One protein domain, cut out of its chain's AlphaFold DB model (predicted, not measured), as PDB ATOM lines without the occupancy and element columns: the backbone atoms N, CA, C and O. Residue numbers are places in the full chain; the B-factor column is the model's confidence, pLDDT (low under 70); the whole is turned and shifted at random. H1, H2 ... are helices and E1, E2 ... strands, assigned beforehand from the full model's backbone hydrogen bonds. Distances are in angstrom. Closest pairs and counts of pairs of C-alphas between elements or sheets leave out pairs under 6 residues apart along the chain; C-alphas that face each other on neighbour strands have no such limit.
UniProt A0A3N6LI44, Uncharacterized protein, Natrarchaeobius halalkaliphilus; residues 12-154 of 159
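This is residues 12 to 154 of the 159 residues of an uncharacterized protein of Natrarchaeobius halalkaliphilus (UniProt A0A3N6LI44). Two strongly twisted sheets make a sandwich, partly face to face: five strands, E5 E9 E8 E7 E6, against four, E1 E2 E3 E4, nearest where E6 meets E1 and E3. The short helices H1 and H4 sit between the two sheets, and H5 packs on H1 farther out. The printed part has 143 residues, with nine named strands and five named helices in the order E1 E2 E3 E4 H1 H2 H3 E5 E6 E7 E8 E9 H4 H5. Both sheets are antiparallel, and the class is mixed, helices and strands. The whole is compact, with a radius of gyration of the C-alphas of 13.8 A and spans of 41 by 33 by 29 A.

Begin with the larger sheet at C-alpha 93, (189.211, 203.509, 97.113), where E6, residues 93 to 101, starts its 23.7 A. Next come E7, residues 106 to 113, 22.4 A; E8, 118 to 124, 19.6 A; and E9, 129 to 133, 13.6 A; E5 is residues 85 to 87. For the other sheet, find C-alpha 12 at (178.762, 187.896, 114.710): E1, residues 12 to 20, runs 23.3 A, E2, 23 to 32, runs 27.8 A, E3, 35 to 42, runs 22.6 A, and E4 is 48 to 51. The helices are H1, 53 to 60; H2, 64 to 70; H3, 73 to 76; H4, 135 to 141; and H5, 146 to 154, which ends at C-alpha 154, (204.762, 198.407, 126.861).

E6 E7 E8 E9 and E1 E2 E3 E4 are meanders, each strand the antiparallel neighbour of the one before. Look at N 95 and O 111, 2.9 A, between E6 and E7, and at N 28 and O 39, 3.0 A, between E2 and E3. E1 bends at residue 15 and E6 at 97, and Leu 15 and Leu 97 have their closest C-alphas, 6.1 A apart. H1 and H2 form two layers with the larger sheet, helices on one face. H1 and H4 are on both sheets, on the same face of each. Over the smaller sheet H4 has a height of 7.3 A, and over the larger H1 has 7.3 A. H1 touches H5, closest at the C-alphas of Ala 55 and Phe 149, 6.0 A. H3 and H4 only just touch, with 3 pairs of C-alphas within 8 A, closest at Ala 75 and Ser 140, 5.5 A. Every O i to N i+4 pair is within hydrogen-bond range in H1, H2, H4 and H5; H3 is too short for one.

The C-alphas farthest apart, of Pro 79 and Glu 103, are 40.7 A apart. The printed part has no cut and no long link. Confidence is low, under 70, at residues 76 to 81, of which 76 belongs to H3, and at residue 89.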
ATOM      1  N   ALA A  12     177.692 187.826 115.700       95.75
ATOM      2  CA  ALA A  12     178.762 187.896 114.710       95.75
ATOM      3  C   ALA A  12     178.222 188.499 113.408       95.75
ATOM      4  O   ALA A  12     177.369 187.899 112.755       95.75
ATOM      5  N   GLU A  13     178.717 189.677 113.042       97.25
ATOM      6  CA  GLU A  13     178.369 190.406 111.821       97.25
ATOM      7  C   GLU A  13     179.496 190.235 110.787       97.25
ATOM      8  O   GLU A  13     180.624 190.670 111.040       97.25
ATOM      9  N   PRO A  14     179.243 189.595 109.631       97.38
ATOM     10  CA  PRO A  14     180.208 189.534 108.536       97.38
ATOM     11  C   PRO A  14     180.468 190.920 107.940       97.38
ATOM     12  O   PRO A  14     179.517 191.629 107.618       97.38
ATOM     13  N   LEU A  15     181.740 191.286 107.754       97.62
ATOM     14  CA  LEU A  15     182.127 192.597 107.220       97.62
ATOM     15  C   LEU A  15     182.711 192.496 105.814       97.62
ATOM     16  O   LEU A  15     182.238 193.145 104.884       97.62
ATOM     17  N   VAL A  16     183.763 191.694 105.657       97.19
ATOM     18  CA  VAL A  16     184.462 191.515 104.383       97.19
ATOM     19  C   VAL A  16     185.144 190.153 104.351       97.19
ATOM     20  O   VAL A  16     185.509 189.602 105.390       97.19
ATOM     21  N   ARG A  17     185.332 189.629 103.142       96.31
ATOM     22  CA  ARG A  17     186.233 188.516 102.867       96.31
ATOM     23  C   ARG A  17     187.406 189.041 102.052       96.31
ATOM     24  O   ARG A  17     187.185 189.620 100.991       96.31
ATOM     25  N   LEU A  18     188.620 188.852 102.553       93.06
ATOM     26  CA  LEU A  18     189.847 189.178 101.829       93.06
ATOM     27  C   LEU A  18     190.343 187.912 101.149       93.06
ATOM     28  O   LEU A  18     190.488 186.880 101.808       93.06
ATOM     29  N   THR A  19     190.596 187.988  99.847       90.19
ATOM     30  CA  THR A  19     191.107 186.851  99.086       90.19
ATOM     31  C   THR A  19     192.319 187.261  98.272       90.19
ATOM     32  O   THR A  19     192.238 188.152  97.431       90.19
ATOM     33  N   GLU A  20     193.439 186.584  98.492       86.19
ATOM     34  CA  GLU A  20     194.669 186.803  97.735       86.19
ATOM     35  C   GLU A  20     195.405 185.472  97.585       86.19
ATOM     36  O   GLU A  20     195.581 184.742  98.557       86.19
ATOM     37  N   ARG A  21     195.798 185.131  96.350       83.19
ATOM     38  CA  ARG A  21     196.665 183.982  96.014       83.19
ATOM     39  C   ARG A  21     196.301 182.645  96.698       83.19
ATOM     40  O   ARG A  21     197.176 181.850  97.015       83.19
ATOM     41  N   GLY A  22     195.005 182.365  96.851       81.31
ATOM     42  CA  GLY A  22     194.497 181.104  97.412       81.31
ATOM     43  C   GLY A  22     194.210 181.136  98.913       81.31
ATOM     44  O   GLY A  22     193.733 180.142  99.450       81.31
ATOM     45  N   ILE A  23     194.437 182.270  99.576       85.25
ATOM     46  CA  ILE A  23     194.036 182.502 100.963       85.25
ATOM     47  C   ILE A  23     192.721 183.244 100.993       85.25
ATOM     48  O   ILE A  23     192.531 184.200 100.245       85.25
ATOM     49  N   SER A  24     191.841 182.819 101.892       91.75
ATOM     50  CA  SER A  24     190.569 183.468 102.168       91.75
ATOM     51  C   SER A  24     190.461 183.738 103.662       91.75
ATOM     52  O   SER A  24     190.637 182.834 104.479       91.75
ATOM     53  N   ILE A  25     190.213 184.994 104.024       94.69
ATOM     54  CA  ILE A  25     190.060 185.412 105.418       94.69
ATOM     55  C   ILE A  25     188.720 186.092 105.569       94.69
ATOM     56  O   ILE A  25     188.434 187.092 104.904       94.69
ATOM     57  N   SER A  26     187.922 185.567 106.485       96.94
ATOM     58  CA  SER A  26     186.683 186.188 106.912       96.94
ATOM     59  C   SER A  26     186.966 187.192 108.027       96.94
ATOM     60  O   SER A  26     187.534 186.851 109.065       96.94
ATOM     61  N   VAL A  27     186.540 188.439 107.822       97.94
ATOM     62  CA  VAL A  27     186.596 189.501 108.830       97.94
ATOM     63  C   VAL A  27     185.189 189.753 109.354       97.94
ATOM     64  O   VAL A  27     184.259 190.015 108.583       97.94
ATOM     65  N   ARG A  28     185.025 189.671 110.674       98.19
ATOM     66  CA  ARG A  28     183.723 189.782 111.340       98.19
ATOM     67  C   ARG A  28     183.794 190.737 112.519       98.19
ATOM     68  O   ARG A  28     184.796 190.781 113.225       98.19
ATOM     69  N   ARG A  29     182.714 191.464 112.785       97.94
ATOM     70  CA  ARG A  29     182.528 192.146 114.068       97.94
ATOM     71  C   ARG A  29     181.835 191.196 115.030       97.94
ATOM     72  O   ARG A  29     180.787 190.641 114.714       97.94
ATOM     73  N   ILE A  30     182.419 191.022 116.208       97.44
ATOM     74  CA  ILE A  30     181.873 190.205 117.286       97.44
ATOM     75  C   ILE A  30     181.431 191.125 118.415       97.44
ATOM     76  O   ILE A  30     182.254 191.755 119.081       97.44
ATOM     77  N   GLU A  31     180.130 191.174 118.661       95.00
ATOM     78  CA  GLU A  31     179.563 191.882 119.802       95.00
ATOM     79  C   GLU A  31     179.357 190.905 120.954       95.00
ATOM     80  O   GLU A  31     178.733 189.852 120.810       95.00
ATOM     81  N   THR A  32     179.904 191.250 122.117       91.56
ATOM     82  CA  THR A  32     179.720 190.491 123.355       91.56
ATOM     83  C   THR A  32     179.217 191.416 124.457       91.56
ATOM     84  O   THR A  32     179.458 192.622 124.400       91.56
ATOM     85  N   PRO A  33     178.648 190.881 125.550       89.62
ATOM     86  CA  PRO A  33     178.309 191.695 126.722       89.62
ATOM     87  C   PRO A  33     179.511 192.412 127.353       89.62
ATOM     88  O   PRO A  33     179.337 193.324 128.152       89.62
ATOM     89  N   ARG A  34     180.735 191.973 127.027       87.69
ATOM     90  CA  ARG A  34     182.001 192.550 127.498       87.69
ATOM     91  C   ARG A  34     182.634 193.518 126.491       87.69
ATOM     92  O   ARG A  34     183.793 193.871 126.669       87.69
ATOM     93  N   GLY A  35     181.918 193.890 125.432       91.94
ATOM     94  CA  GLY A  35     182.393 194.806 124.397       91.94
ATOM     95  C   GLY A  35     182.559 194.164 123.022       91.94
ATOM     96  O   GLY A  35     182.287 192.973 122.816       91.94
ATOM     97  N   GLU A  36     182.999 195.003 122.092       95.88
ATOM     98  CA  GLU A  36     183.146 194.723 120.666       95.88
ATOM     99  C   GLU A  36     184.544 194.189 120.353       95.88
ATOM    100  O   GLU A  36     185.537 194.599 120.960       95.88
ATOM    101  N   ARG A  37     184.628 193.276 119.388       96.75
ATOM    102  CA  ARG A  37     185.890 192.765 118.853       96.75
ATOM    103  C   ARG A  37     185.817 192.663 117.340       96.75
ATOM    104  O   ARG A  37     184.745 192.434 116.786       96.75
ATOM    105  N   LEU A  38     186.963 192.776 116.691       97.75
ATOM    106  CA  LEU A  38     187.146 192.368 115.307       97.75
ATOM    107  C   LEU A  38     187.733 190.959 115.303       97.75
ATOM    108  O   LEU A  38     188.715 190.694 115.993       97.75
ATOM    109  N   GLU A  39     187.112 190.046 114.575       97.88
ATOM    110  CA  GLU A  39     187.597 188.685 114.397       97.88
ATOM    111  C   GLU A  39     188.200 188.528 113.008       97.88
ATOM    112  O   GLU A  39     187.585 188.923 112.014       97.88
ATOM    113  N   PHE A  40     189.389 187.934 112.966       97.00
ATOM    114  CA  PHE A  40     190.013 187.431 111.750       97.00
ATOM    115  C   PHE A  40     189.993 185.915 111.814       97.00
ATOM    116  O   PHE A  40     190.478 185.337 112.786       97.00
ATOM    117  N   ASP A  41     189.419 185.297 110.792       96.00
ATOM    118  CA  ASP A  41     189.242 183.855 110.695       96.00
ATOM    119  C   ASP A  41     189.780 183.375 109.348       96.00
ATOM    120  O   ASP A  41     189.303 183.815 108.296       96.00
ATOM    121  N   VAL A  42     190.816 182.536 109.382       92.38
ATOM    122  CA  VAL A  42     191.436 181.985 108.174       92.38
ATOM    123  C   VAL A  42     190.630 180.769 107.748       92.38
ATOM    124  O   VAL A  42     190.654 179.734 108.419       92.38
ATOM    125  N   GLU A  43     189.935 180.895 106.619       88.94
ATOM    126  CA  GLU A  43     189.065 179.837 106.110       88.94
ATOM    127  C   GLU A  43     189.858 178.548 105.860       88.94
ATOM    128  O   GLU A  43     191.046 178.580 105.536       88.94
ATOM    129  N   ASP A  44     189.191 177.408 106.044       85.75
ATOM    130  CA  ASP A  44     189.771 176.064 105.919       85.75
ATOM    131  C   ASP A  44     190.910 175.750 106.912       85.75
ATOM    132  O   ASP A  44     191.646 174.773 106.747       85.75
ATOM    133  N   THR A  45     191.029 176.534 107.990       84.56
ATOM    134  CA  THR A  45     191.919 176.255 109.124       84.56
ATOM    135  C   THR A  45     191.191 176.449 110.456       84.56
ATOM    136  O   THR A  45     190.156 177.102 110.515       84.56
ATOM    137  N   ASP A  46     191.767 175.945 111.548       85.44
ATOM    138  CA  ASP A  46     191.288 176.220 112.913       85.44
ATOM    139  C   ASP A  46     191.930 177.492 113.515       85.44
ATOM    140  O   ASP A  46     192.075 177.613 114.736       85.44
ATOM    141  N   THR A  47     192.368 178.437 112.673       88.69
ATOM    142  CA  THR A  47     193.124 179.625 113.103       88.69
ATOM    143  C   THR A  47     192.258 180.878 113.052       88.69
ATOM    144  O   THR A  47     191.934 181.387 111.979       88.69
ATOM    145  N   ALA A  48     191.940 181.422 114.228       93.94
ATOM    146  CA  ALA A  48     191.221 182.680 114.355       93.94
ATOM    147  C   ALA A  48     191.715 183.497 115.553       93.94
ATOM    148  O   ALA A  48     192.109 182.949 116.585       93.94
ATOM    149  N   ILE A  49     191.626 184.822 115.442       95.44
ATOM    150  CA  ILE A  49     191.931 185.753 116.532       95.44
ATOM    151  C   ILE A  49     190.822 186.786 116.678       95.44
ATOM    152  O   ILE A  49     190.216 187.212 115.698       95.44
ATOM    153  N   ARG A  50     190.565 187.208 117.918       96.19
ATOM    154  CA  ARG A  50     189.616 188.277 118.243       96.19
ATOM    155  C   ARG A  50     190.347 189.418 118.921       96.19
ATOM    156  O   ARG A  50     190.885 189.239 120.011       96.19
ATOM    157  N   LEU A  51     190.310 190.583 118.299       95.81
ATOM    158  CA  LEU A  51     191.015 191.776 118.741       95.81
ATOM    159  C   LEU A  51     190.012 192.801 119.254       95.81
ATOM    160  O   LEU A  51     189.048 193.137 118.570       95.81
ATOM    161  N   ASP A  52     190.225 193.284 120.473       95.38
ATOM    162  CA  ASP A  52     189.505 194.452 120.968       95.38
ATOM    163  C   ASP A  52     190.108 195.749 120.405       95.38
ATOM    164  O   ASP A  52     191.105 195.744 119.678       95.38
ATOM    165  N   ALA A  53     189.486 196.878 120.740       95.19
ATOM    166  CA  ALA A  53     189.913 198.183 120.257       95.19
ATOM    167  C   ALA A  53     191.375 198.527 120.633       95.19
ATOM    168  O   ALA A  53     192.056 199.162 119.834       95.19
ATOM    169  N   ILE A  54     191.890 198.071 121.787       94.12
ATOM    170  CA  ILE A  54     193.273 198.353 122.222       94.12
ATOM    171  C   ILE A  54     194.267 197.513 121.427       94.12
ATOM    172  O   ILE A  54     195.283 198.032 120.966       94.12
ATOM    173  N   ALA A  55     193.978 196.225 121.236       94.75
ATOM    174  CA  ALA A  55     194.821 195.354 120.423       94.75
ATOM    175  C   ALA A  55     194.897 195.855 118.970       94.75
ATOM    176  O   ALA A  55     195.979 195.900 118.386       94.75
ATOM    177  N   LEU A  56     193.770 196.311 118.415       95.94
ATOM    178  CA  LEU A  56     193.720 196.955 117.100       95.94
ATOM    179  C   LEU A  56     194.505 198.275 117.073       95.94
ATOM    180  O   LEU A  56     195.240 198.517 116.120       95.94
ATOM    181  N   GLU A  57     194.410 199.109 118.116       94.88
ATOM    182  CA  GLU A  57     195.207 200.339 118.226       94.88
ATOM    183  C   GLU A  57     196.712 200.036 118.199       94.88
ATOM    184  O   GLU A  57     197.455 200.694 117.470       94.88
ATOM    185  N   CYS A  58     197.148 198.983 118.901       93.62
ATOM    186  CA  CYS A  58     198.543 198.540 118.913       93.62
ATOM    187  C   CYS A  58     199.056 198.156 117.516       93.62
ATOM    188  O   CYS A  58     200.214 198.439 117.188       93.62
ATOM    189  N   LEU A  59     198.204 197.553 116.674       93.06
ATOM    190  CA  LEU A  59     198.560 197.241 115.285       93.06
ATOM    191  C   LEU A  59     198.864 198.509 114.483       93.06
ATOM    192  O   LEU A  59     199.823 198.528 113.719       93.06
ATOM    193  N   THR A  60     198.122 199.601 114.695       93.31
ATOM    194  CA  THR A  60     198.339 200.866 113.957       93.31
ATOM    195  C   THR A  60     199.704 201.513 114.227       93.31
ATOM    196  O   THR A  60     200.153 202.401 113.494       93.31
ATOM    197  N   TRP A  61     200.392 201.091 115.290       90.19
ATOM    198  CA  TRP A  61     201.712 201.608 115.646       90.19
ATOM    199  C   TRP A  61     202.852 200.903 114.920       90.19
ATOM    200  O   TRP A  61     203.956 201.445 114.903       90.19
ATOM    201  N   GLN A  62     202.598 199.744 114.313       86.00
ATOM    202  CA  GLN A  62     203.647 198.930 113.711       86.00
ATOM    203  C   GLN A  62     204.174 199.567 112.418       86.00
ATOM    204  O   GLN A  62     203.408 200.087 111.603       86.00
ATOM    205  N   SER A  63     205.495 199.532 112.233       84.62
ATOM    206  CA  SER A  63     206.097 199.520 110.897       84.62
ATOM    207  C   SER A  63     206.065 198.095 110.342       84.62
ATOM    208  O   SER A  63     205.808 197.148 111.085       84.62
ATOM    209  N   GLU A  64     206.362 197.933 109.055       84.56
ATOM    210  CA  GLU A  64     206.529 196.610 108.446       84.56
ATOM    211  C   GLU A  64     207.574 195.769 109.197       84.56
ATOM    212  O   GLU A  64     207.269 194.655 109.615       84.56
ATOM    213  N   ASP A  65     208.756 196.328 109.477       84.19
ATOM    214  CA  ASP A  65     209.821 195.621 110.202       84.19
ATOM    215  C   ASP A  65     209.367 195.140 111.590       84.19
ATOM    216  O   ASP A  65     209.514 193.962 111.922       84.19
ATOM    217  N   SER A  66     208.756 196.021 112.395       84.81
ATOM    218  CA  SER A  66     208.275 195.664 113.740       84.81
ATOM    219  C   SER A  66     207.130 194.654 113.696       84.81
ATOM    220  O   SER A  66     207.065 193.749 114.530       84.81
ATOM    221  N   PHE A  67     206.245 194.773 112.702       86.38
ATOM    222  CA  PHE A  67     205.192 193.794 112.477       86.38
ATOM    223  C   PHE A  67     205.798 192.420 112.195       86.38
ATOM    224  O   PHE A  67     205.456 191.451 112.873       86.38
ATOM    225  N   LEU A  68     206.729 192.342 111.242       84.19
ATOM    226  CA  LEU A  68     207.377 191.091 110.881       84.19
ATOM    227  C   LEU A  68     208.078 190.488 112.094       84.19
ATOM    228  O   LEU A  68     207.846 189.320 112.368       84.19
ATOM    229  N   GLU A  69     208.836 191.260 112.876       85.75
ATOM    230  CA  GLU A  69     209.478 190.785 114.111       85.75
ATOM    231  C   GLU A  69     208.502 190.149 115.115       85.75
ATOM    232  O   GLU A  69     208.856 189.153 115.748       85.75
ATOM    233  N   SER A  70     207.278 190.677 115.223       82.19
ATOM    234  CA  SER A  70     206.256 190.188 116.160       82.19
ATOM    235  C   SER A  70     205.588 188.868 115.747       82.19
ATOM    236  O   SER A  70     205.059 188.151 116.598       82.19
ATOM    237  N   VAL A  71     205.622 188.528 114.458       82.62
ATOM    238  CA  VAL A  71     204.961 187.343 113.893       82.62
ATOM    239  C   VAL A  71     205.924 186.143 113.896       82.62
ATOM    240  O   VAL A  71     207.089 186.314 113.530       82.62
ATOM    241  N   PRO A  72     205.494 184.913 114.244       80.88
ATOM    242  CA  PRO A  72     206.333 183.713 114.120       80.88
ATOM    243  C   PRO A  72     206.842 183.499 112.687       80.88
ATOM    244  O   PRO A  72     206.105 183.728 111.733       80.88
ATOM    245  N   VAL A  73     208.086 183.044 112.501       75.88
ATOM    246  CA  VAL A  73     208.720 182.930 111.166       75.88
ATOM    247  C   VAL A  73     207.898 182.054 110.214       75.88
ATOM    248  O   VAL A  73     207.701 182.408 109.053       75.88
ATOM    249  N   GLU A  74     207.353 180.956 110.728       74.56
ATOM    250  CA  GLU A  74     206.467 180.026 110.030       74.56
ATOM    251  C   GLU A  74     205.162 180.668 109.533       74.56
ATOM    252  O   GLU A  74     204.621 180.249 108.512       74.56
ATOM    253  N   ALA A  75     204.683 181.716 110.208       73.50
ATOM    254  CA  ALA A  75     203.507 182.477 109.799       73.50
ATOM    255  C   ALA A  75     203.838 183.558 108.753       73.50
ATOM    256  O   ALA A  75     202.937 184.018 108.057       73.50
ATOM    257  N   ARG A  76     205.123 183.918 108.586       67.25
ATOM    258  CA  ARG A  76     205.599 184.881 107.572       67.25
ATOM    259  C   ARG A  76     205.791 184.262 106.182       67.25
ATOM    260  O   ARG A  76     205.946 185.000 105.216       67.25
ATOM    261  N   THR A  77     205.878 182.931 106.077       54.94
ATOM    262  CA  THR A  77     206.399 182.227 104.884       54.94
ATOM    263  C   THR A  77     205.506 181.085 104.403       54.94
ATOM    264  O   THR A  77     205.953 179.953 104.214       54.94
ATOM    265  N   ALA A  78     204.234 181.365 104.123       53.53
ATOM    266  CA  ALA A  78     203.515 180.475 103.218       53.53
ATOM    267  C   ALA A  78     203.922 180.775 101.761       53.53
ATOM    268  O   ALA A  78     204.014 181.940 101.380       53.53
ATOM    269  N   PRO A  79     204.181 179.747 100.933       45.00
ATOM    270  CA  PRO A  79     204.848 179.885  99.633       45.00
ATOM    271  C   PRO A  79     204.090 180.694  98.558       45.00
ATOM    272  O   PRO A  79     204.630 180.899  97.474       45.00
ATOM    273  N   SER A  80     202.871 181.162  98.838       49.25
ATOM    274  CA  SER A  80     202.072 182.045  97.977       49.25
ATOM    275  C   SER A  80     201.985 183.495  98.470       49.25
ATOM    276  O   SER A  80     201.510 184.351  97.724       49.25
ATOM    277  N   ASP A  81     202.428 183.795  99.689       58.69
ATOM    278  CA  ASP A  81     201.989 184.987 100.416       58.69
ATOM    279  C   ASP A  81     203.082 186.048 100.454       58.69
ATOM    280  O   ASP A  81     204.111 185.864 101.101       58.69
ATOM    281  N   ASP A  82     202.832 187.203  99.840       71.75
ATOM    282  CA  ASP A  82     203.553 188.400 100.264       71.75
ATOM    283  C   ASP A  82     202.831 188.880 101.533       71.75
ATOM    284  O   ASP A  82     201.668 189.276 101.464       71.75
ATOM    285  N   CYS A  83     203.464 188.806 102.704       74.44
ATOM    286  CA  CYS A  83     202.969 189.497 103.893       74.44
ATOM    287  C   CYS A  83     203.292 190.984 103.727       74.44
ATOM    288  O   CYS A  83     204.435 191.375 103.948       74.44
ATOM    289  N   VAL A  84     202.312 191.794 103.315       82.19
ATOM    290  CA  VAL A  84     202.540 193.217 103.038       82.19
ATOM    291  C   VAL A  84     201.809 194.080 104.050       82.19
ATOM    292  O   VAL A  84     200.604 193.938 104.278       82.19
ATOM    293  N   VAL A  85     202.571 194.991 104.645       79.00
ATOM    294  CA  VAL A  85     202.105 195.932 105.652       79.00
ATOM    295  C   VAL A  85     202.455 197.331 105.191       79.00
ATOM    296  O   VAL A  85     203.627 197.670 105.065       79.00
ATOM    297  N   GLU A  86     201.444 198.170 104.995       83.19
ATOM    298  CA  GLU A  86     201.660 199.576 104.669       83.19
ATOM    299  C   GLU A  86     201.211 200.468 105.817       83.19
ATOM    300  O   GLU A  86     200.095 200.360 106.329       83.19
ATOM    301  N   ARG A  87     202.087 201.384 106.230       82.75
ATOM    302  CA  ARG A  87     201.769 202.366 107.263       82.75
ATOM    303  C   ARG A  87     201.287 203.664 106.628       82.75
ATOM    304  O   ARG A  87     201.902 204.172 105.693       82.75
ATOM    305  N   GLY A  88     200.241 204.249 107.201       74.94
ATOM    306  CA  GLY A  88     199.635 205.481 106.701       74.94
ATOM    307  C   GLY A  88     198.406 205.215 105.838       74.94
ATOM    308  O   GLY A  88     197.685 204.251 106.068       74.94
ATOM    309  N   GLN A  89     198.135 206.117 104.896       69.94
ATOM    310  CA  GLN A  89     196.941 206.086 104.051       69.94
ATOM    311  C   GLN A  89     197.353 205.857 102.590       69.94
ATOM    312  O   GLN A  89     197.617 206.833 101.883       69.94
ATOM    313  N   PRO A  90     197.403 204.600 102.107       76.25
ATOM    314  CA  PRO A  90     197.734 204.331 100.713       76.25
ATOM    315  C   PRO A  90     196.711 204.975  99.769       76.25
ATOM    316  O   PRO A  90     195.542 205.177 100.127       76.25
ATOM    317  N   ALA A  91     197.130 205.307  98.549       82.88
ATOM    318  CA  ALA A  91     196.211 205.807  97.534       82.88
ATOM    319  C   ALA A  91     195.290 204.668  97.068       82.88
ATOM    320  O   ALA A  91     195.763 203.621  96.638       82.88
ATOM    321  N   GLY A  92     193.975 204.863  97.160       88.75
ATOM    322  CA  GLY A  92     192.996 203.850  96.771       88.75
ATOM    323  C   GLY A  92     191.573 204.201  97.191       88.75
ATOM    324  O   GLY A  92     191.333 205.195  97.887       88.75
ATOM    325  N   SER A  93     190.623 203.377  96.755       92.44
ATOM    326  CA  SER A  93     189.211 203.509  97.113       92.44
ATOM    327  C   SER A  93     188.961 202.914  98.497       92.44
ATOM    328  O   SER A  93     189.294 201.755  98.742       92.44
ATOM    329  N   ARG A  94     188.367 203.699  99.403       94.62
ATOM    330  CA  ARG A  94     188.052 203.278 100.776       94.62
ATOM    331  C   ARG A  94     186.560 203.120 100.982       94.62
ATOM    332  O   ARG A  94     185.781 204.000 100.628       94.62
ATOM    333  N   THR A  95     186.184 202.027 101.631       96.44
ATOM    334  CA  THR A  95     184.829 201.786 102.131       96.44
ATOM    335  C   THR A  95     184.915 201.473 103.620       96.44
ATOM    336  O   THR A  95     185.487 200.448 103.989       96.44
ATOM    337  N   GLU A  96     184.372 202.343 104.477       97.44
ATOM    338  CA  GLU A  96     184.282 202.073 105.921       97.44
ATOM    339  C   GLU A  96     183.395 200.837 106.134       97.44
ATOM    340  O   GLU A  96     182.267 200.788 105.644       97.44
ATOM    341  N   LEU A  97     183.922 199.831 106.832       97.88
ATOM    342  CA  LEU A  97     183.219 198.584 107.135       97.88
ATOM    343  C   LEU A  97     182.553 198.655 108.503       97.88
ATOM    344  O   LEU A  97     181.405 198.254 108.661       97.88
ATOM    345  N   THR A  98     183.290 199.124 109.512       98.25
ATOM    346  CA  THR A  98     182.791 199.195 110.884       98.25
ATOM    347  C   THR A  98     183.646 200.099 111.772       98.25
ATOM    348  O   THR A  98     184.708 200.591 111.378       98.25
ATOM    349  N   ARG A  99     183.194 200.272 113.017       97.56
ATOM    350  CA  ARG A  99     183.942 200.902 114.103       97.56
ATOM    351  C   ARG A  99     183.975 199.967 115.299       97.56
ATOM    352  O   ARG A  99     182.946 199.414 115.666       97.56
ATOM    353  N   ILE A 100     185.149 199.828 115.906       97.19
ATOM    354  CA  ILE A 100     185.338 199.071 117.147       97.19
ATOM    355  C   ILE A 100     185.734 200.068 118.226       97.19
ATOM    356  O   ILE A 100     186.710 200.808 118.071       97.19
ATOM    357  N   THR A 101     184.949 200.134 119.295       94.56
ATOM    358  CA  THR A 101     185.097 201.166 120.322       94.56
ATOM    359  C   THR A 101     185.173 200.581 121.721       94.56
ATOM    360  O   THR A 101     184.571 199.556 122.036       94.56
ATOM    361  N   ASN A 102     185.916 201.261 122.588       91.19
ATOM    362  CA  ASN A 102     185.785 201.119 124.029       91.19
ATOM    363  C   ASN A 102     185.936 202.493 124.704       91.19
ATOM    364  O   ASN A 102     185.995 203.529 124.041       91.19
ATOM    365  N   GLU A 103     185.993 202.515 126.034       90.00
ATOM    366  CA  GLU A 103     186.102 203.756 126.813       90.00
ATOM    367  C   GLU A 103     187.427 204.523 126.604       90.00
ATOM    368  O   GLU A 103     187.498 205.721 126.877       90.00
ATOM    369  N   PHE A 104     188.459 203.872 126.067       88.19
ATOM    370  CA  PHE A 104     189.795 204.444 125.883       88.19
ATOM    371  C   PHE A 104     190.071 204.825 124.420       88.19
ATOM    372  O   PHE A 104     190.577 205.917 124.135       88.19
ATOM    373  N   CYS A 105     189.663 203.987 123.471       90.75
ATOM    374  CA  CYS A 105     190.052 204.079 122.068       90.75
ATOM    375  C   CYS A 105     188.878 203.838 121.109       90.75
ATOM    376  O   CYS A 105     187.841 203.263 121.449       90.75
ATOM    377  N   GLN A 106     189.054 204.335 119.889       94.94
ATOM    378  CA  GLN A 106     188.129 204.156 118.779       94.94
ATOM    379  C   GLN A 106     188.943 203.763 117.557       94.94
ATOM    380  O   GLN A 106     189.869 204.480 117.181       94.94
ATOM    381  N   ILE A 107     188.531 202.675 116.918       97.81
ATOM    382  CA  ILE A 107     189.142 202.143 115.709       97.81
ATOM    383  C   ILE A 107     188.139 202.223 114.571       97.81
ATOM    384  O   ILE A 107     186.966 201.880 114.741       97.81
ATOM    385  N   ARG A 108     188.600 202.674 113.409       97.81
ATOM    386  CA  ARG A 108     187.873 202.556 112.147       97.81
ATOM    387  C   ARG A 108     188.489 201.431 111.340       97.81
ATOM    388  O   ARG A 108     189.709 201.341 111.235       97.81
ATOM    389  N   VAL A 109     187.632 200.586 110.791       98.06
ATOM    390  CA  VAL A 109     188.037 199.481 109.931       98.06
ATOM    391  C   VAL A 109     187.437 199.741 108.564       98.06
ATOM    392  O   VAL A 109     186.221 199.894 108.444       98.06
ATOM    393  N   SER A 110     188.281 199.779 107.542       97.69
ATOM    394  CA  SER A 110     187.876 200.044 106.167       97.69
ATOM    395  C   SER A 110     188.423 198.971 105.242       97.69
ATOM    396  O   SER A 110     189.531 198.471 105.426       97.69
ATOM    397  N   ARG A 111     187.665 198.649 104.198       96.69
ATOM    398  CA  ARG A 111     188.220 197.987 103.023       96.69
ATOM    399  C   ARG A 111     188.904 199.055 102.185       96.69
ATOM    400  O   ARG A 111     188.274 200.057 101.842       96.69
ATOM    401  N   LEU A 112     190.160 198.824 101.849       95.12
ATOM    402  CA  LEU A 112     190.924 199.654 100.934       95.12
ATOM    403  C   LEU A 112     191.240 198.826  99.690       95.12
ATOM    404  O   LEU A 112     191.781 197.730  99.782       95.12
ATOM    405  N   VAL A 113     190.871 199.344  98.526       92.56
ATOM    406  CA  VAL A 113     191.156 198.718  97.234       92.56
ATOM    407  C   VAL A 113     192.116 199.624  96.480       92.56
ATOM    408  O   VAL A 113     191.798 200.790  96.221       92.56
ATOM    409  N   THR A 114     193.290 199.091  96.157       88.06
ATOM    410  CA  THR A 114     194.251 199.704  95.236       88.06
ATOM    411  C   THR A 114     194.152 199.006  93.879       88.06
ATOM    412  O   THR A 114     193.467 197.990  93.756       88.06
ATOM    413  N   ASP A 115     194.817 199.530  92.848       79.75
ATOM    414  CA  ASP A 115     194.724 198.979  91.485       79.75
ATOM    415  C   ASP A 115     195.183 197.508  91.382       79.75
ATOM    416  O   ASP A 115     194.825 196.813  90.434       79.75
ATOM    417  N   GLU A 116     195.939 197.015  92.368       76.69
ATOM    418  CA  GLU A 116     196.534 195.677  92.350       76.69
ATOM    419  C   GLU A 116     196.018 194.740  93.451       76.69
ATOM    420  O   GLU A 116     196.112 193.521  93.291       76.69
ATOM    421  N   ARG A 117     195.525 195.267  94.586       85.69
ATOM    422  CA  ARG A 117     195.274 194.466  95.799       85.69
ATOM    423  C   ARG A 117     194.147 195.018  96.672       85.69
ATOM    424  O   ARG A 117     193.821 196.206  96.652       85.69
ATOM    425  N   GLU A 118     193.593 194.132  97.492       91.75
ATOM    426  CA  GLU A 118     192.655 194.481  98.553       91.75
ATOM    427  C   GLU A 118     193.325 194.432  99.921       91.75
ATOM    428  O   GLU A 118     194.110 193.533 100.225       91.75
ATOM    429  N   TRP A 119     192.950 195.388 100.759       93.81
ATOM    430  CA  TRP A 119     193.544 195.617 102.059       93.81
ATOM    431  C   TRP A 119     192.459 195.814 103.106       93.81
ATOM    432  O   TRP A 119     191.392 196.385 102.844       93.81
ATOM    433  N   LEU A 120     192.774 195.394 104.322       96.44
ATOM    434  CA  LEU A 120     192.091 195.831 105.523       96.44
ATOM    435  C   LEU A 120     192.866 197.002 106.116       96.44
ATOM    436  O   LEU A 120     193.974 196.830 106.619       96.44
ATOM    437  N   GLU A 121     192.282 198.191 106.055       96.88
ATOM    438  CA  GLU A 121     192.823 199.368 106.720       96.88
ATOM    439  C   GLU A 121     192.240 199.465 108.133       96.88
ATOM    440  O   GLU A 121     191.022 199.423 108.328       96.88
ATOM    441  N   ILE A 122     193.124 199.598 109.118       97.19
ATOM    442  CA  ILE A 122     192.808 199.808 110.528       97.19
ATOM    443  C   ILE A 122     193.369 201.175 110.910       97.19
ATOM    444  O   ILE A 122     194.581 201.390 110.893       97.19
ATOM    445  N   GLU A 123     192.489 202.106 111.258       96.69
ATOM    446  CA  GLU A 123     192.830 203.475 111.641       96.69
ATOM    447  C   GLU A 123     192.469 203.712 113.114       96.69
ATOM    448  O   GLU A 123     191.365 203.386 113.552       96.69
ATOM    449  N   ALA A 124     193.380 204.339 113.860       96.06
ATOM    450  CA  ALA A 124     193.169 204.889 115.195       96.06
ATOM    451  C   ALA A 124     193.121 206.430 115.105       96.06
ATOM    452  O   ALA A 124     194.158 207.094 115.233       96.06
ATOM    453  N   PRO A 125     191.937 207.050 114.896       94.12
ATOM    454  CA  PRO A 125     191.847 208.463 114.522       94.12
ATOM    455  C   PRO A 125     192.368 209.412 115.601       94.12
ATOM    456  O   PRO A 125     192.972 210.434 115.286       94.12
ATOM    457  N   LYS A 126     192.183 209.066 116.885       91.56
ATOM    458  CA  LYS A 126     192.687 209.870 118.015       91.56
ATOM    459  C   LYS A 126     194.211 210.009 118.001       91.56
ATOM    460  O   LYS A 126     194.728 210.998 118.510       91.56
ATOM    461  N   LEU A 127     194.910 209.024 117.440       90.00
ATOM    462  CA  LEU A 127     196.368 208.986 117.368       90.00
ATOM    463  C   LEU A 127     196.906 209.406 115.995       90.00
ATOM    464  O   LEU A 127     198.121 209.506 115.838       90.00
ATOM    465  N   GLY A 128     196.031 209.633 115.005       91.38
ATOM    466  CA  GLY A 128     196.434 209.898 113.623       91.38
ATOM    467  C   GLY A 128     197.263 208.761 113.015       91.38
ATOM    468  O   GLY A 128     198.164 209.019 112.221       91.38
ATOM    469  N   ALA A 129     197.009 207.517 113.435       92.00
ATOM    470  CA  ALA A 129     197.765 206.339 113.023       92.00
ATOM    471  C   ALA A 129     196.884 205.380 112.217       92.00
ATOM    472  O   ALA A 129     195.715 205.183 112.547       92.00
ATOM    473  N   ALA A 130     197.455 204.772 111.180       94.75
ATOM    474  CA  ALA A 130     196.778 203.790 110.345       94.75
ATOM    475  C   ALA A 130     197.762 202.736 109.830       94.75
ATOM    476  O   ALA A 130     198.943 203.029 109.607       94.75
ATOM    477  N   ILE A 131     197.245 201.527 109.636       94.38
ATOM    478  CA  ILE A 131     197.943 200.393 109.037       94.38
ATOM    479  C   ILE A 131     197.013 199.711 108.033       94.38
ATOM    480  O   ILE A 131     195.836 199.499 108.320       94.38
ATOM    481  N   ALA A 132     197.533 199.381 106.857       94.56
ATOM    482  CA  ALA A 132     196.855 198.595 105.841       94.56
ATOM    483  C   ALA A 132     197.517 197.218 105.751       94.56
ATOM    484  O   ALA A 132     198.736 197.106 105.617       94.56
ATOM    485  N   LEU A 133     196.698 196.174 105.854       93.50
ATOM    486  CA  LEU A 133     197.122 194.779 105.860       93.50
ATOM    487  C   LEU A 133     196.467 194.061 104.682       93.50
ATOM    488  O   LEU A 133     195.239 194.053 104.572       93.50
ATOM    489  N   ASN A 134     197.261 193.449 103.807       91.81
ATOM    490  CA  ASN A 134     196.713 192.543 102.799       91.81
ATOM    491  C   ASN A 134     196.268 191.217 103.447       91.81
ATOM    492  O   ASN A 134     196.415 191.021 104.657       91.81
ATOM    493  N   ALA A 135     195.739 190.274 102.661       91.94
ATOM    494  CA  ALA A 135     195.274 189.002 103.218       91.94
ATOM    495  C   ALA A 135     196.407 188.247 103.949       91.94
ATOM    496  O   ALA A 135     196.216 187.799 105.076       91.94
ATOM    497  N   GLY A 136     197.615 188.180 103.378       90.38
ATOM    498  CA  GLY A 136     198.762 187.521 104.022       90.38
ATOM    499  C   GLY A 136     199.128 188.130 105.385       90.38
ATOM    500  O   GLY A 136     199.362 187.407 106.360       90.38
ATOM    501  N   ALA A 137     199.106 189.460 105.491       91.62
ATOM    502  CA  ALA A 137     199.366 190.150 106.748       91.62
ATOM    503  C   ALA A 137     198.234 189.947 107.771       91.62
ATOM    504  O   ALA A 137     198.510 189.674 108.939       91.62
ATOM    505  N   VAL A 138     196.959 189.979 107.360       93.88
ATOM    506  CA  VAL A 138     195.836 189.668 108.268       93.88
ATOM    507  C   VAL A 138     195.928 188.228 108.783       93.88
ATOM    508  O   VAL A 138     195.729 187.991 109.974       93.88
ATOM    509  N   ARG A 139     196.306 187.265 107.933       92.75
ATOM    510  CA  ARG A 139     196.564 185.883 108.364       92.75
ATOM    511  C   ARG A 139     197.683 185.831 109.395       92.75
ATOM    512  O   ARG A 139     197.526 185.179 110.421       92.75
ATOM    513  N   SER A 140     198.781 186.542 109.165       91.44
ATOM    514  CA  SER A 140     199.903 186.608 110.107       91.44
ATOM    515  C   SER A 140     199.474 187.095 111.497       91.44
ATOM    516  O   SER A 140     199.917 186.547 112.505       91.44
ATOM    517  N   VAL A 141     198.538 188.051 111.565       92.88
ATOM    518  CA  VAL A 141     197.960 188.530 112.835       92.88
ATOM    519  C   VAL A 141     197.247 187.416 113.609       92.88
ATOM    520  O   VAL A 141     197.268 187.431 114.837       92.88
ATOM    521  N   THR A 142     196.656 186.423 112.935       92.94
ATOM    522  CA  THR A 142     195.963 185.304 113.609       92.94
ATOM    523  C   THR A 142     196.892 184.400 114.422       92.94
ATOM    524  O   THR A 142     196.423 183.652 115.276       92.94
ATOM    525  N   HIS A 143     198.207 184.519 114.215       90.31
ATOM    526  CA  HIS A 143     199.237 183.813 114.972       90.31
ATOM    527  C   HIS A 143     199.824 184.636 116.128       90.31
ATOM    528  O   HIS A 143     200.668 184.127 116.867       90.31
ATOM    529  N   LEU A 144     199.402 185.894 116.302       89.50
ATOM    530  CA  LEU A 144     199.811 186.705 117.444       89.50
ATOM    531  C   LEU A 144     199.074 186.258 118.707       89.50
ATOM    532  O   LEU A 144     197.884 185.951 118.687       89.50
ATOM    533  N   ASP A 145     199.773 186.269 119.837       84.88
ATOM    534  CA  ASP A 145     199.171 186.029 121.144       84.88
ATOM    535  C   ASP A 145     199.015 187.336 121.939       84.88
ATOM    536  O   ASP A 145     199.475 188.414 121.555       84.88
ATOM    537  N   GLN A 146     198.369 187.256 123.103       81.81
ATOM    538  CA  GLN A 146     198.193 188.415 123.981       81.81
ATOM    539  C   GLN A 146     199.531 189.021 124.456       81.81
ATOM    540  O   GLN A 146     199.586 190.207 124.798       81.81
ATOM    541  N   ARG A 147     200.618 188.237 124.490       85.75
ATOM    542  CA  ARG A 147     201.936 188.719 124.919       85.75
ATOM    543  C   ARG A 147     202.532 189.648 123.875       85.75
ATOM    544  O   ARG A 147     203.100 190.662 124.274       85.75
ATOM    545  N   ALA A 148     202.331 189.364 122.587       83.75
ATOM    546  CA  ALA A 148     202.713 190.267 121.506       83.75
ATOM    547  C   ALA A 148     202.086 191.657 121.712       83.75
ATOM    548  O   ALA A 148     202.806 192.643 121.838       83.75
ATOM    549  N   PHE A 149     200.765 191.743 121.896       86.62
ATOM    550  CA  PHE A 149     200.085 193.029 122.123       86.62
ATOM    551  C   PHE A 149     200.509 193.724 123.424       86.62
ATOM    552  O   PHE A 149     200.650 194.944 123.462       86.62
ATOM    553  N   THR A 150     200.771 192.955 124.484       85.25
ATOM    554  CA  THR A 150     201.284 193.504 125.752       85.25
ATOM    555  C   THR A 150     202.675 194.117 125.571       85.25
ATOM    556  O   THR A 150     202.953 195.184 126.125       85.25
ATOM    557  N   ALA A 151     203.543 193.479 124.784       83.69
ATOM    558  CA  ALA A 151     204.872 193.997 124.473       83.69
ATOM    559  C   ALA A 151     204.795 195.284 123.640       83.69
ATOM    560  O   ALA A 151     205.461 196.260 123.982       83.69
ATOM    561  N   LEU A 152     203.923 195.326 122.624       83.38
ATOM    562  CA  LEU A 152     203.687 196.527 121.812       83.38
ATOM    563  C   LEU A 152     203.195 197.709 122.654       83.38
ATOM    564  O   LEU A 152     203.696 198.826 122.520       83.38
ATOM    565  N   LEU A 153     202.248 197.457 123.561       84.06
ATOM    566  CA  LEU A 153     201.753 198.479 124.480       84.06
ATOM    567  C   LEU A 153     202.846 198.976 125.431       84.06
ATOM    568  O   LEU A 153     202.968 200.177 125.663       84.06
ATOM    569  N   SER A 154     203.664 198.063 125.954       83.75
ATOM    570  CA  SER A 154     204.762 198.407 126.861       83.75
ATOM    571  C   SER A 154     205.841 199.238 126.164       83.75
ATOM    572  O   SER A 154     206.305 200.222 126.735       83.75
TER     573      SER A 154